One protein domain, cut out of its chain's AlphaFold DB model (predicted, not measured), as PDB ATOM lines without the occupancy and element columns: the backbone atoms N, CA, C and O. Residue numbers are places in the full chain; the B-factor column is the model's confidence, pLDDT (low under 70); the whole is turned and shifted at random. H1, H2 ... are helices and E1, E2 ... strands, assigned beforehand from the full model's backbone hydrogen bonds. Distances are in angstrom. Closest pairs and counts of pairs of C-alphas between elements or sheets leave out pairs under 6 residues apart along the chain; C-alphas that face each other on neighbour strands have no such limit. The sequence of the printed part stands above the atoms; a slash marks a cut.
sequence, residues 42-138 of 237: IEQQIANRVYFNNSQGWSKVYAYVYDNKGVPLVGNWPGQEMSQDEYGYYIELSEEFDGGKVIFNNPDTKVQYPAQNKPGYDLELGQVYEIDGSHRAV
ATOM      1  N   ILE A  42     -32.152 -54.283  26.471       70.56
ATOM      2  CA  ILE A  42     -32.322 -53.485  25.247       70.56
ATOM      3  C   ILE A  42     -33.551 -53.962  24.464       70.56
ATOM      4  O   ILE A  42     -34.293 -53.132  23.949       70.56
ATOM      5  N   GLU A  43     -33.810 -55.273  24.455       75.31
ATOM      6  CA  GLU A  43     -35.004 -55.886  23.866       75.31
ATOM      7  C   GLU A  43     -36.281 -55.339  24.505       75.31
ATOM      8  O   GLU A  43     -37.143 -54.833  23.790       75.31
ATOM      9  N   GLN A  44     -36.352 -55.322  25.841       75.44
ATOM     10  CA  GLN A  44     -37.502 -54.759  26.554       75.44
ATOM     11  C   GLN A  44     -37.708 -53.269  26.244       75.44
ATOM     12  O   GLN A  44     -38.833 -52.815  26.065       75.44
ATOM     13  N   GLN A  45     -36.624 -52.491  26.147       81.38
ATOM     14  CA  GLN A  45     -36.725 -51.075  25.784       81.38
ATOM     15  C   GLN A  45     -37.247 -50.884  24.360       81.38
ATOM     16  O   GLN A  45     -38.103 -50.036  24.132       81.38
ATOM     17  N   ILE A  46     -36.742 -51.657  23.399       86.56
ATOM     18  CA  ILE A  46     -37.170 -51.563  22.000       86.56
ATOM     19  C   ILE A  46     -38.630 -51.999  21.850       86.56
ATOM     20  O   ILE A  46     -39.374 -51.348  21.117       86.56
ATOM     21  N   ALA A  47     -39.065 -53.018  22.593       85.00
ATOM     22  CA  ALA A  47     -40.452 -53.477  22.613       85.00
ATOM     23  C   ALA A  47     -41.450 -52.389  23.053       85.00
ATOM     24  O   ALA A  47     -42.615 -52.459  22.684       85.00
ATOM     25  N   ASN A  48     -40.987 -51.359  23.769       89.38
ATOM     26  CA  ASN A  48     -41.802 -50.233  24.232       89.38
ATOM     27  C   ASN A  48     -41.615 -48.958  23.397       89.38
ATOM     28  O   ASN A  48     -42.119 -47.891  23.749       89.38
ATOM     29  N   ARG A  49     -40.868 -49.026  22.293       93.00
ATOM     30  CA  ARG A  49     -40.525 -47.860  21.476       93.00
ATOM     31  C   ARG A  49     -41.152 -47.927  20.103       93.00
ATOM     32  O   ARG A  49     -41.305 -48.995  19.527       93.00
ATOM     33  N   VAL A  50     -41.429 -46.761  19.540       95.06
ATOM     34  CA  VAL A  50     -41.662 -46.606  18.104       95.06
ATOM     35  C   VAL A  50     -40.552 -45.759  17.511       95.06
ATOM     36  O   VAL A  50     -40.172 -44.736  18.088       95.06
ATOM     37  N   TYR A  51     -40.038 -46.193  16.365       96.94
ATOM     38  CA  TYR A  51     -38.912 -45.578  15.683       96.94
ATOM     39  C   TYR A  51     -39.332 -44.923  14.363       96.94
ATOM     40  O   TYR A  51     -40.282 -45.346  13.707       96.94
ATOM     41  N   PHE A  52     -38.583 -43.910  13.937       98.19
ATOM     42  CA  PHE A  52     -38.738 -43.229  12.657       98.19
ATOM     43  C   PHE A  52     -37.389 -43.045  11.965       98.19
ATOM     44  O   PHE A  52     -36.428 -42.525  12.548       98.19
ATOM     45  N   ASN A  53     -37.336 -43.428  10.691       95.94
ATOM     46  CA  ASN A  53     -36.209 -43.161   9.816       95.94
ATOM     47  C   ASN A  53     -36.314 -41.743   9.233       95.94
ATOM     48  O   ASN A  53     -37.083 -41.464   8.311       95.94
ATOM     49  N   ASN A  54     -35.499 -40.829   9.760       95.62
ATOM     50  CA  ASN A  54     -35.458 -39.431   9.338       95.62
ATOM     51  C   ASN A  54     -34.673 -39.241   8.025       95.62
ATOM     52  O   ASN A  54     -33.635 -38.576   7.985       95.62
ATOM     53  N   SER A  55     -35.194 -39.778   6.920       93.62
ATOM     54  CA  SER A  55     -34.587 -39.629   5.587       93.62
ATOM     55  C   SER A  55     -34.571 -38.177   5.078       93.62
ATOM     56  O   SER A  55     -33.880 -37.857   4.115       93.62
ATOM     57  N   GLN A  56     -35.320 -37.285   5.737       93.81
ATOM     58  CA  GLN A  56     -35.417 -35.859   5.419       93.81
ATOM     59  C   GLN A  56     -34.310 -35.004   6.048       93.81
ATOM     60  O   GLN A  56     -34.199 -33.824   5.718       93.81
ATOM     61  N   GLY A  57     -33.511 -35.558   6.964       94.75
ATOM     62  CA  GLY A  57     -32.440 -34.812   7.630       94.75
ATOM     63  C   GLY A  57     -32.948 -33.696   8.547       94.75
ATOM     64  O   GLY A  57     -32.308 -32.652   8.670       94.75
ATOM     65  N   TRP A  58     -34.110 -33.877   9.178       96.56
ATOM     66  CA  TRP A  58     -34.633 -32.922  10.154       96.56
ATOM     67  C   TRP A  58     -33.714 -32.780  11.370       96.56
ATOM     68  O   TRP A  58     -33.258 -33.778  11.917       96.56
ATOM     69  N   SER A  59     -33.503 -31.544  11.835       93.62
ATOM     70  CA  SER A  59     -32.752 -31.256  13.068       93.62
ATOM     71  C   SER A  59     -33.493 -31.681  14.337       93.62
ATOM     72  O   SER A  59     -32.860 -31.938  15.356       93.62
ATOM     73  N   LYS A  60     -34.827 -31.733  14.269       96.38
ATOM     74  CA  LYS A  60     -35.720 -32.177  15.336       96.38
ATOM     75  C   LYS A  60     -36.827 -33.035  14.752       96.38
ATOM     76  O   LYS A  60     -37.399 -32.685  13.718       96.38
ATOM     77  N   VAL A  61     -37.147 -34.121  15.439       98.44
ATOM     78  CA  VAL A  61     -38.242 -35.021  15.077       98.44
ATOM     79  C   VAL A  61     -39.169 -35.114  16.273       98.44
ATOM     80  O   VAL A  61     -38.712 -35.289  17.395       98.44
ATOM     81  N   TYR A  62     -40.460 -34.944  16.036       98.56
ATOM     82  CA  TYR A  62     -41.513 -35.048  17.033       98.56
ATOM     83  C   TYR A  62     -42.454 -36.181  16.636       98.56
ATOM     84  O   TYR A  62     -42.709 -36.396  15.449       98.56
ATOM     85  N   ALA A  63     -43.004 -36.872  17.628       98.38
ATOM     86  CA  ALA A  63     -44.068 -37.843  17.446       98.38
ATOM     87  C   ALA A  63     -45.333 -37.353  18.149       98.38
ATOM     88  O   ALA A  63     -45.320 -37.038  19.340       98.38
ATOM     89  N   TYR A  64     -46.437 -37.332  17.412       97.81
ATOM     90  CA  TYR A  64     -47.774 -37.197  17.965       97.81
ATOM     91  C   TYR A  64     -48.453 -38.561  17.923       97.81
ATOM     92  O   TYR A  64     -48.705 -39.101  16.847       97.81
ATOM     93  N   VAL A  65     -48.725 -39.114  19.101       96.44
ATOM     94  CA  VAL A  65     -49.333 -40.435  19.275       96.44
ATOM     95  C   VAL A  65     -50.699 -40.269  19.915       96.44
ATOM     96  O   VAL A  65     -50.843 -39.510  20.876       96.44
ATOM     97  N   TYR A  66     -51.694 -40.981  19.398       94.88
ATOM     98  CA  TYR A  66     -53.041 -40.997  19.951       94.88
ATOM     99  C   TYR A  66     -53.648 -42.399  19.904       94.88
ATOM    100  O   TYR A  66     -53.335 -43.188  19.013       94.88
ATOM    101  N   ASP A  67     -54.509 -42.715  20.867       92.69
ATOM    102  CA  ASP A  67     -55.191 -44.009  20.930       92.69
ATOM    103  C   ASP A  67     -56.285 -44.146  19.850       92.69
ATOM    104  O   ASP A  67     -56.611 -43.212  19.110       92.69
ATOM    105  N   ASN A  68     -56.921 -45.315  19.781       91.00
ATOM    106  CA  ASN A  68     -58.021 -45.581  18.845       91.00
ATOM    107  C   ASN A  68     -59.267 -44.687  19.039       91.00
ATOM    108  O   ASN A  68     -60.150 -44.666  18.180       91.00
ATOM    109  N   LYS A  69     -59.354 -43.930  20.141       90.75
ATOM    110  CA  LYS A  69     -60.424 -42.962  20.433       90.75
ATOM    111  C   LYS A  69     -60.015 -41.522  20.103       90.75
ATOM    112  O   LYS A  69     -60.836 -40.617  20.251       90.75
ATOM    113  N   GLY A  70     -58.786 -41.296  19.637       90.50
ATOM    114  CA  GLY A  70     -58.259 -39.966  19.337       90.50
ATOM    115  C   GLY A  70     -57.681 -39.233  20.547       90.50
ATOM    116  O   GLY A  70     -57.426 -38.033  20.450       90.50
ATOM    117  N   VAL A  71     -57.486 -39.912  21.681       91.88
ATOM    118  CA  VAL A  71     -56.907 -39.319  22.889       91.88
ATOM    119  C   VAL A  71     -55.386 -39.234  22.727       91.88
ATOM    120  O   VAL A  71     -54.756 -40.264  22.489       91.88
ATOM    121  N   PRO A  72     -54.770 -38.042  22.858       93.56
ATOM    122  CA  PRO A  72     -53.319 -37.903  22.775       93.56
ATOM    123  C   PRO A  72     -52.612 -38.633  23.922       93.56
ATOM    124  O   PRO A  72     -52.981 -38.461  25.083       93.56
ATOM    125  N   LEU A  73     -51.562 -39.392  23.601       91.88
ATOM    126  CA  LEU A  73     -50.787 -40.180  24.569       91.88
ATOM    127  C   LEU A  73     -49.464 -39.520  24.969       91.88
ATOM    128  O   LEU A  73     -48.982 -39.725  26.077       91.88
ATOM    129  N   VAL A  74     -48.895 -38.690  24.094       92.69
ATOM    130  CA  VAL A  74     -47.587 -38.032  24.297       92.69
ATOM    131  C   VAL A  74     -47.707 -36.507  24.248       92.69
ATOM    132  O   VAL A  74     -46.857 -35.794  23.717       92.69
ATOM    133  N   GLY A  75     -48.815 -35.997  24.790       91.81
ATOM    134  CA  GLY A  75     -49.152 -34.575  24.794       91.81
ATOM    135  C   GLY A  75     -49.916 -34.108  23.552       91.81
ATOM    136  O   GLY A  75     -50.152 -34.854  22.603       91.81
ATOM    137  N   ASN A  76     -50.344 -32.844  23.577       95.69
ATOM    138  CA  ASN A  76     -51.066 -32.218  22.465       95.69
ATOM    139  C   ASN A  76     -50.147 -31.995  21.258       95.69
ATOM    140  O   ASN A  76     -48.938 -31.856  21.428       95.69
ATOM    141  N   TRP A  77     -50.727 -31.878  20.056       96.06
ATOM    142  CA  TRP A  77     -49.998 -31.520  18.833       96.06
ATOM    143  C   TRP A  77     -49.016 -30.351  19.073       96.06
ATOM    144  O   TRP A  77     -49.447 -29.320  19.602       96.06
ATOM    145  N   PRO A  78     -47.725 -30.464  18.688       97.19
ATOM    146  CA  PRO A  78     -47.115 -31.473  17.805       97.19
ATOM    147  C   PRO A  78     -46.681 -32.791  18.474       97.19
ATOM    148  O   PRO A  78     -45.988 -33.594  17.852       97.19
ATOM    149  N   GLY A  79     -47.076 -33.020  19.722       97.00
ATOM    150  CA  GLY A  79     -46.649 -34.159  20.523       97.00
ATOM    151  C   GLY A  79     -45.299 -33.901  21.183       97.00
ATOM    152  O   GLY A  79     -45.003 -32.774  21.592       97.00
ATOM    153  N   GLN A  80     -44.483 -34.942  21.277       97.56
ATOM    154  CA  GLN A  80     -43.234 -34.935  22.030       97.56
ATOM    155  C   GLN A  80     -42.021 -35.060  21.104       97.56
ATOM    156  O   GLN A  80     -42.054 -35.791  20.115       97.56
ATOM    157  N   GLU A  81     -40.939 -34.356  21.444       98.31
ATOM    158  CA  GLU A  81     -39.646 -34.490  20.764       98.31
ATOM    159  C   GLU A  81     -39.071 -35.895  20.976       98.31
ATOM    160  O   GLU A  81     -39.037 -36.407  22.097       98.31
ATOM    161  N   MET A  82     -38.628 -36.517  19.888       98.38
ATOM    162  CA  MET A  82     -38.060 -37.859  19.870       98.38
ATOM    163  C   MET A  82     -36.569 -37.824  20.213       98.38
ATOM    164  O   MET A  82     -35.837 -36.922  19.800       98.38
ATOM    165  N   SER A  83     -36.114 -38.851  20.923       97.62
ATOM    166  CA  SER A  83     -34.692 -39.129  21.153       97.62
ATOM    167  C   SER A  83     -34.092 -39.856  19.947       97.62
ATOM    168  O   SER A  83     -34.830 -40.307  19.079       97.62
ATOM    169  N   GLN A  84     -32.767 -39.995  19.870       95.12
ATOM    170  CA  GLN A  84     -32.103 -40.712  18.773       95.12
ATOM    171  C   GLN A  84     -31.113 -41.752  19.310       95.12
ATOM    172  O   GLN A  84     -30.364 -41.468  20.247       95.12
ATOM    173  N   ASP A  85     -31.097 -42.936  18.700       91.69
ATOM    174  CA  ASP A  85     -30.084 -43.977  18.903       91.69
ATOM    175  C   ASP A  85     -29.600 -44.557  17.551       91.69
ATOM    176  O   ASP A  85     -29.802 -43.950  16.495       91.69
ATOM    177  N   GLU A  86     -28.910 -45.704  17.573       86.00
ATOM    178  CA  GLU A  86     -28.383 -46.361  16.367       86.00
ATOM    179  C   GLU A  86     -29.463 -46.880  15.394       86.00
ATOM    180  O   GLU A  86     -29.147 -47.127  14.232       86.00
ATOM    181  N   TYR A  87     -30.717 -47.033  15.839       87.50
ATOM    182  CA  TYR A  87     -31.835 -47.559  15.045       87.50
ATOM    183  C   TYR A  87     -32.719 -46.460  14.443       87.50
ATOM    184  O   TYR A  87     -33.470 -46.719  13.502       87.50
ATOM    185  N   GLY A  88     -32.631 -45.230  14.956       92.25
ATOM    186  CA  GLY A  88     -33.356 -44.076  14.431       92.25
ATOM    187  C   GLY A  88     -33.810 -43.107  15.515       92.25
ATOM    188  O   GLY A  88     -33.319 -43.125  16.645       92.25
ATOM    189  N   TYR A  89     -34.758 -42.239  15.159       97.94
ATOM    190  CA  TYR A  89     -35.442 -41.402  16.143       97.94
ATOM    191  C   TYR A  89     -36.520 -42.226  16.828       97.94
ATOM    192  O   TYR A  89     -37.288 -42.875  16.130       97.94
ATOM    193  N   TYR A  90     -36.618 -42.180  18.152       97.44
ATOM    194  CA  TYR A  90     -37.581 -42.966  18.912       97.44
ATOM    195  C   TYR A  90     -38.335 -42.159  19.960       97.44
ATOM    196  O   TYR A  90     -37.856 -41.155  20.495       97.44
ATOM    197  N   ILE A  91     -39.521 -42.658  20.287       96.19
ATOM    198  CA  ILE A  91     -40.246 -42.310  21.503       96.19
ATOM    199  C   ILE A  91     -40.611 -43.595  22.237       96.19
ATOM    200  O   ILE A  91     -40.958 -44.597  21.612       96.19
ATOM    201  N   GLU A  92     -40.482 -43.565  23.557       92.81
ATOM    202  CA  GLU A  92     -40.849 -44.668  24.440       92.81
ATOM    203  C   GLU A  92     -42.274 -44.443  24.950       92.81
ATOM    204  O   GLU A  92     -42.613 -43.345  25.395       92.81
ATOM    205  N   LEU A  93     -43.107 -45.470  24.832       90.06
ATOM    206  CA  LEU A  93     -44.501 -45.484  25.254       90.06
ATOM    207  C   LEU A  93     -44.650 -46.476  26.413       90.06
ATOM    208  O   LEU A  93     -43.930 -47.466  26.496       90.06
ATOM    209  N   SER A  94     -45.564 -46.206  27.343       79.88
ATOM    210  CA  SER A  94     -45.836 -47.123  28.455       79.88
ATOM    211  C   SER A  94     -46.474 -48.429  27.964       79.88
ATOM    212  O   SER A  94     -47.301 -48.390  27.057       79.88
ATOM    213  N   GLU A  95     -46.161 -49.548  28.629       60.78
ATOM    214  CA  GLU A  95     -46.573 -50.922  28.264       60.78
ATOM    215  C   GLU A  95     -48.095 -51.153  28.164       60.78
ATOM    216  O   GLU A  95     -48.535 -52.099  27.516       60.78
ATOM    217  N   GLU A  96     -48.927 -50.287  28.746       61.38
ATOM    218  CA  GLU A  96     -50.392 -50.400  28.684       61.38
ATOM    219  C   GLU A  96     -50.980 -49.743  27.420       61.38
ATOM    220  O   GLU A  96     -51.773 -48.801  27.494       61.38
ATOM    221  N   PHE A  97     -50.577 -50.226  26.241       66.25
ATOM    222  CA  PHE A  97     -51.026 -49.698  24.951       66.25
ATOM    223  C   PHE A  97     -51.893 -50.705  24.178       66.25
ATOM    224  O   PHE A  97     -51.412 -51.742  23.731       66.25
ATOM    225  N   ASP A  98     -53.172 -50.370  23.975       71.00
ATOM    226  CA  ASP A  98     -54.141 -51.161  23.191       71.00
ATOM    227  C   ASP A  98     -54.322 -50.584  21.772       71.00
ATOM    228  O   ASP A  98     -55.425 -50.250  21.321       71.00
ATOM    229  N   GLY A  99     -53.202 -50.383  21.077       82.00
ATOM    230  CA  GLY A  99     -53.192 -49.843  19.719       82.00
ATOM    231  C   GLY A  99     -53.501 -48.341  19.624       82.00
ATOM    232  O   GLY A  99     -53.854 -47.654  20.586       82.00
ATOM    233  N   GLY A 100     -53.329 -47.793  18.423       92.62
ATOM    234  CA  GLY A 100     -53.455 -46.361  18.174       92.62
ATOM    235  C   GLY A 100     -52.741 -45.946  16.898       92.62
ATOM    236  O   GLY A 100     -52.498 -46.764  16.011       92.62
ATOM    237  N   LYS A 101     -52.426 -44.658  16.793       96.56
ATOM    238  CA  LYS A 101     -51.826 -44.070  15.598       96.56
ATOM    239  C   LYS A 101     -50.711 -43.096  15.931       96.56
ATOM    240  O   LYS A 101     -50.736 -42.441  16.973       96.56
ATOM    241  N   VAL A 102     -49.765 -42.964  15.005       97.81
ATOM    242  CA  VAL A 102     -48.609 -42.072  15.123       97.81
ATOM    243  C   VAL A 102     -48.470 -41.149  13.912       97.81
ATOM    244  O   VAL A 102     -48.718 -41.536  12.768       97.81
ATOM    245  N   ILE A 103     -48.082 -39.901  14.176       98.56
ATOM    246  CA  ILE A 103     -47.671 -38.910  13.178       98.56
ATOM    247  C   ILE A 103     -46.277 -38.411  13.551       98.56
ATOM    248  O   ILE A 103     -46.082 -37.849  14.631       98.56
ATOM    249  N   PHE A 104     -45.324 -38.553  12.635       98.62
ATOM    250  CA  PHE A 104     -43.981 -37.999  12.764       98.62
ATOM    251  C   PHE A 104     -43.943 -36.613  12.132       98.62
ATOM    252  O   PHE A 104     -44.430 -36.415  11.021       98.62
ATOM    253  N   ASN A 105     -43.395 -35.625  12.825       98.50
ATOM    254  CA  ASN A 105     -43.404 -34.248  12.353       98.50
ATOM    255  C   ASN A 105     -42.157 -33.476  12.772       98.50
ATOM    256  O   ASN A 105     -41.408 -33.886  13.653       98.50
ATOM    257  N   ASN A 106     -41.950 -32.330  12.136       98.19
ATOM    258  CA  ASN A 106     -40.982 -31.340  12.572       98.19
ATOM    259  C   ASN A 106     -41.702 -29.987  12.717       98.19
ATOM    260  O   ASN A 106     -42.062 -29.382  11.700       98.19
ATOM    261  N   PRO A 107     -41.893 -29.483  13.953       95.19
ATOM    262  CA  PRO A 107     -42.610 -28.232  14.205       95.19
ATOM    263  C   PRO A 107     -41.977 -26.998  13.547       95.19
ATOM    264  O   PRO A 107     -42.700 -26.079  13.158       95.19
ATOM    265  N   ASP A 108     -40.650 -26.989  13.380       95.69
ATOM    266  CA  ASP A 108     -39.908 -25.863  12.805       95.69
ATOM    267  C   ASP A 108     -40.143 -25.768  11.287       95.69
ATOM    268  O   ASP A 108     -40.372 -24.685  10.747       95.69
ATOM    269  N   THR A 109     -40.138 -26.912  10.591       95.75
ATOM    270  CA  THR A 109     -40.378 -26.975   9.134       95.75
ATOM    271  C   THR A 109     -41.857 -27.099   8.763       95.75
ATOM    272  O   THR A 109     -42.223 -26.847   7.615       95.75
ATOM    273  N   LYS A 110     -42.714 -27.464   9.726       95.00
ATOM    274  CA  LYS A 110     -44.154 -27.743   9.565       95.00
ATOM    275  C   LYS A 110     -44.469 -28.919   8.632       95.00
ATOM    276  O   LYS A 110     -45.602 -29.042   8.163       95.00
ATOM    277  N   VAL A 111     -43.491 -29.785   8.370       97.19
ATOM    278  CA  VAL A 111     -43.683 -31.023   7.606       97.19
ATOM    279  C   VAL A 111     -44.085 -32.152   8.558       97.19
ATOM    280  O   VAL A 111     -43.606 -32.221   9.689       97.19
ATOM    281  N   GLN A 112     -44.982 -33.025   8.098       98.38
ATOM    282  CA  GLN A 112     -45.445 -34.203   8.830       98.38
ATOM    283  C   GLN A 112     -45.645 -35.397   7.894       98.38
ATOM    284  O   GLN A 112     -45.961 -35.219   6.713       98.38
ATOM    285  N   TYR A 113     -45.488 -36.590   8.458       98.12
ATOM    286  CA  TYR A 113     -45.792 -37.876   7.855       98.12
ATOM    287  C   TYR A 113     -46.650 -38.685   8.829       98.12
ATOM    288  O   TYR A 113     -46.224 -38.905   9.965       98.12
ATOM    289  N   PRO A 114     -47.846 -39.133   8.422       97.94
ATOM    290  CA  PRO A 114     -48.515 -38.915   7.130       97.94
ATOM    291  C   PRO A 114     -48.755 -37.438   6.785       97.94
ATOM    292  O   PRO A 114     -48.758 -36.581   7.663       97.94
ATOM    293  N   ALA A 115     -48.972 -37.132   5.502       96.88
ATOM    294  CA  ALA A 115     -49.257 -35.763   5.063       96.88
ATOM    295  C   ALA A 115     -50.532 -35.194   5.721       96.88
ATOM    296  O   ALA A 115     -51.432 -35.931   6.121       96.88
ATOM    297  N   GLN A 116     -50.638 -33.865   5.782       94.50
ATOM    298  CA  GLN A 116     -51.753 -33.174   6.436       94.50
ATOM    299  C   GLN A 116     -53.132 -33.699   5.985       94.50
ATOM    300  O   GLN A 116     -53.361 -33.969   4.804       94.50
ATOM    301  N   ASN A 117     -54.071 -33.795   6.932       92.88
ATOM    302  CA  ASN A 117     -55.425 -34.346   6.755       92.88
ATOM    303  C   ASN A 117     -55.480 -35.853   6.452       92.88
ATOM    304  O   ASN A 117     -56.538 -36.365   6.079       92.88
ATOM    305  N   LYS A 118     -54.372 -36.577   6.613       97.00
ATOM    306  CA  LYS A 118     -54.381 -38.036   6.695       97.00
ATOM    307  C   LYS A 118     -54.400 -38.469   8.163       97.00
ATOM    308  O   LYS A 118     -53.808 -37.784   8.998       97.00
ATOM    309  N   PRO A 119     -55.095 -39.570   8.499       96.38
ATOM    310  CA  PRO A 119     -54.920 -40.193   9.807       96.38
ATOM    311  C   PRO A 119     -53.464 -40.637   9.963       96.38
ATOM    312  O   PRO A 119     -52.832 -40.940   8.954       96.38
ATOM    313  N   GLY A 120     -52.968 -40.706  11.202       97.88
ATOM    314  CA  GLY A 120     -51.658 -41.280  11.515       97.88
ATOM    315  C   GLY A 120     -51.517 -42.734  11.059       97.88
ATOM    316  O   GLY A 120     -52.520 -43.428  10.843       97.88
ATOM    317  N   TYR A 121     -50.269 -43.185  10.930       98.06
ATOM    318  CA  TYR A 121     -49.957 -44.591  10.677       98.06
ATOM    319  C   TYR A 121     -50.447 -45.441  11.842       98.06
ATOM    320  O   TYR A 121     -50.403 -44.976  12.981       98.06
ATOM    321  N   ASP A 122     -50.925 -46.654  11.559       95.94
ATOM    322  CA  ASP A 122     -51.221 -47.625  12.612       95.94
ATOM    323  C   ASP A 122     -49.948 -47.866  13.418       95.94
ATOM    324  O   ASP A 122     -48.889 -48.089  12.833       95.94
ATOM    325  N   LEU A 123     -50.042 -47.694  14.736       93.50
ATOM    326  CA  LEU A 123     -48.901 -47.719  15.639       93.50
ATOM    327  C   LEU A 123     -48.609 -49.151  16.089       93.50
ATOM    328  O   LEU A 123     -49.428 -49.780  16.756       93.50
ATOM    329  N   GLU A 124     -47.396 -49.592  15.794       91.38
ATOM    330  CA  GLU A 124     -46.817 -50.861  16.204       91.38
ATOM    331  C   GLU A 124     -45.489 -50.585  16.919       91.38
ATOM    332  O   GLU A 124     -44.617 -49.866  16.416       91.38
ATOM    333  N   LEU A 125     -45.353 -51.118  18.135       91.25
ATOM    334  CA  LEU A 125     -44.136 -50.972  18.927       91.25
ATOM    335  C   LEU A 125     -43.032 -51.899  18.401       91.25
ATOM    336  O   LEU A 125     -43.288 -52.898  17.732       91.25
ATOM    337  N   GLY A 126     -41.781 -51.549  18.679       89.06
ATOM    338  CA  GLY A 126     -40.605 -52.244  18.170       89.06
ATOM    339  C   GLY A 126     -40.364 -52.054  16.672       89.06
ATOM    340  O   GLY A 126     -39.446 -52.669  16.140       89.06
ATOM    341  N   GLN A 127     -41.141 -51.215  15.981       92.25
ATOM    342  CA  GLN A 127     -41.014 -50.972  14.542       92.25
ATOM    343  C   GLN A 127     -40.309 -49.643  14.244       92.25
ATOM    344  O   GLN A 127     -40.483 -48.656  14.964       92.25
ATOM    345  N   VAL A 128     -39.554 -49.603  13.142       94.19
ATOM    346  CA  VAL A 128     -39.047 -48.371  12.523       94.19
ATOM    347  C   VAL A 128     -39.850 -48.036  11.275       94.19
ATOM    348  O   VAL A 128     -39.913 -48.832  10.339       94.19
ATOM    349  N   TYR A 129     -40.452 -46.850  11.274       96.94
ATOM    350  CA  TYR A 129     -41.289 -46.339  10.196       96.94
ATOM    351  C   TYR A 129     -40.489 -45.503   9.204       96.94
ATOM    352  O   TYR A 129     -39.655 -44.676   9.579       96.94
ATOM    353  N   GLU A 130     -40.815 -45.675   7.932       95.81
ATOM    354  CA  GLU A 130     -40.393 -44.825   6.831       95.81
ATOM    355  C   GLU A 130     -41.433 -43.718   6.579       95.81
ATOM    356  O   GLU A 130     -42.556 -43.725   7.095       95.81
ATOM    357  N   ILE A 131     -41.073 -42.736   5.750       96.25
ATOM    358  CA  ILE A 131     -41.933 -41.574   5.463       96.25
ATOM    359  C   ILE A 131     -43.277 -41.937   4.818       96.25
ATOM    360  O   ILE A 131     -44.216 -41.150   4.917       96.25
ATOM    361  N   ASP A 132     -43.375 -43.091   4.157       94.31
ATOM    362  CA  ASP A 132     -44.580 -43.584   3.481       94.31
ATOM    363  C   ASP A 132     -45.453 -44.489   4.368       94.31
ATOM    364  O   ASP A 132     -46.524 -44.920   3.937       94.31
ATOM    365  N   GLY A 133     -45.021 -44.745   5.608       94.12
ATOM    366  CA  GLY A 133     -45.714 -45.599   6.572       94.12
ATOM    367  C   GLY A 133     -45.331 -47.070   6.508       94.12
ATOM    368  O   GLY A 133     -45.740 -47.829   7.388       94.12
ATOM    369  N   SER A 134     -44.539 -47.481   5.510       92.12
ATOM    370  CA  SER A 134     -43.906 -48.796   5.548       92.12
ATOM    371  C   SER A 134     -42.985 -48.876   6.764       92.12
ATOM    372  O   SER A 134     -42.367 -47.887   7.160       92.12
ATOM    373  N   HIS A 135     -42.937 -50.038   7.401       91.75
ATOM    374  CA  HIS A 135     -42.161 -50.225   8.616       91.75
ATOM    375  C   HIS A 135     -41.614 -51.646   8.706       91.75
ATOM    376  O   HIS A 135     -42.056 -52.552   7.995       91.75
ATOM    377  N   ARG A 136     -40.590 -51.811   9.542       86.88
ATOM    378  CA  ARG A 136     -39.946 -53.096   9.822       86.88
ATOM    379  C   ARG A 136     -39.520 -53.170  11.277       86.88
ATOM    380  O   ARG A 136     -39.219 -52.138  11.881       86.88
ATOM    381  N   ALA A 137     -39.435 -54.383  11.807       86.25
ATOM    382  CA  ALA A 137     -39.053 -54.586  13.192       86.25
ATOM    383  C   ALA A 137     -37.596 -54.135  13.399       86.25
ATOM    384  O   ALA A 137     -36.707 -54.434  12.594       86.25
ATOM    385  N   VAL A 138     -37.358 -53.362  14.456       83.31
ATOM    386  CA  VAL A 138     -36.024 -52.897  14.854       83.31
ATOM    387  C   VAL A 138     -35.186 -54.081  15.292       83.31
ATOM    388  O   VAL A 138     -34.046 -54.229  14.842       83.31
TER     389      VAL A 138
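Overview. This is residues 42 to 138 of the 237 residues of the protein "Starch-binding protein" of Streptococcus suis (UniProt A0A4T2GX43). Two small sheets sit partly face to face as a sandwich with crossed strands: a strongly twisted sheet of five short strands, E3, E4, E1, E7 and E8, and a sheet of three, E2, E5 and E6. The short helix H1 lies at the periphery, and two long stretches without named elements, residues 68 to 82 and 114 to 126, link E2 to E3 and E6 to E7, each leading from the one sheet to the other. The printed part has 97 residues, with one named helix and eight named strands in the order H1 E1 E2 E3 E4 E5 E6 E7 E8; under half of the residues are in named elements, and these are mostly strand. The five-strand sheet, E3 E4 E1 E7 E8, is mixed, and the other, E2 E5 E6, is antiparallel. The whole is compact, with a radius of gyration of the C-alphas of 12.0 A and spans of 33 by 32 by 22 A.

Along the chain. H1, residues 42 to 47, begins at C-alpha 42 (-32.322, -53.485, 25.247). E1 is residues 49 to 52, 10.1 A long, and E2 is residues 62 to 67, 16.8 A. E3 is residues 83 to 85, and E4 is residues 88 to 92, 12.5 A. E5, residues 100 to 106, is the longest strand, 20.3 A from C-alpha 100 (-53.455, -46.361, 18.174). E6 is residues 111 to 113, E7 residues 127 to 129, and E8 residues 135 to 137, ending at C-alpha 137 (-39.053, -54.586, 13.192).

Arrangement. In the larger sheet E1 is parallel to E7 at 25 degrees, with N 51 and O 127 2.9 A apart. E4 is antiparallel to E1 at 149 degrees, with N 52 and O 89 at 2.7 A. E3 and E4 are a hairpin, with N 90 and O 83 at 2.8 A, and E7 and E8 are another, with N 128 and O 136 at 2.9 A; E3 and E8 are the edge strands of this sheet. In the other sheet E2 and E5 are antiparallel, with N 62 and O 105 at 2.8 A, and the hairpin E5 and E6 has N 104 and O 113 at 2.8 A. Across the sandwich the strands stand at 48 degrees; the closest C-alphas of E2 and E4 are those of Ala 63 and Ile 91, 7.1 A apart. H1 only grazes the larger sheet, with residues 45 to 47; every O i to N i+4 pair in it is within hydrogen-bond range.

Size, cuts and confidence. The C-alphas of Ile 42 and Asn 117 are the two farthest apart, 35.2 A. The printed part has no cut, and the links E2 to E3 and E6 to E7 are long. The mean pLDDT of the printed part is 92.1; residues 95 to 97 are under 70.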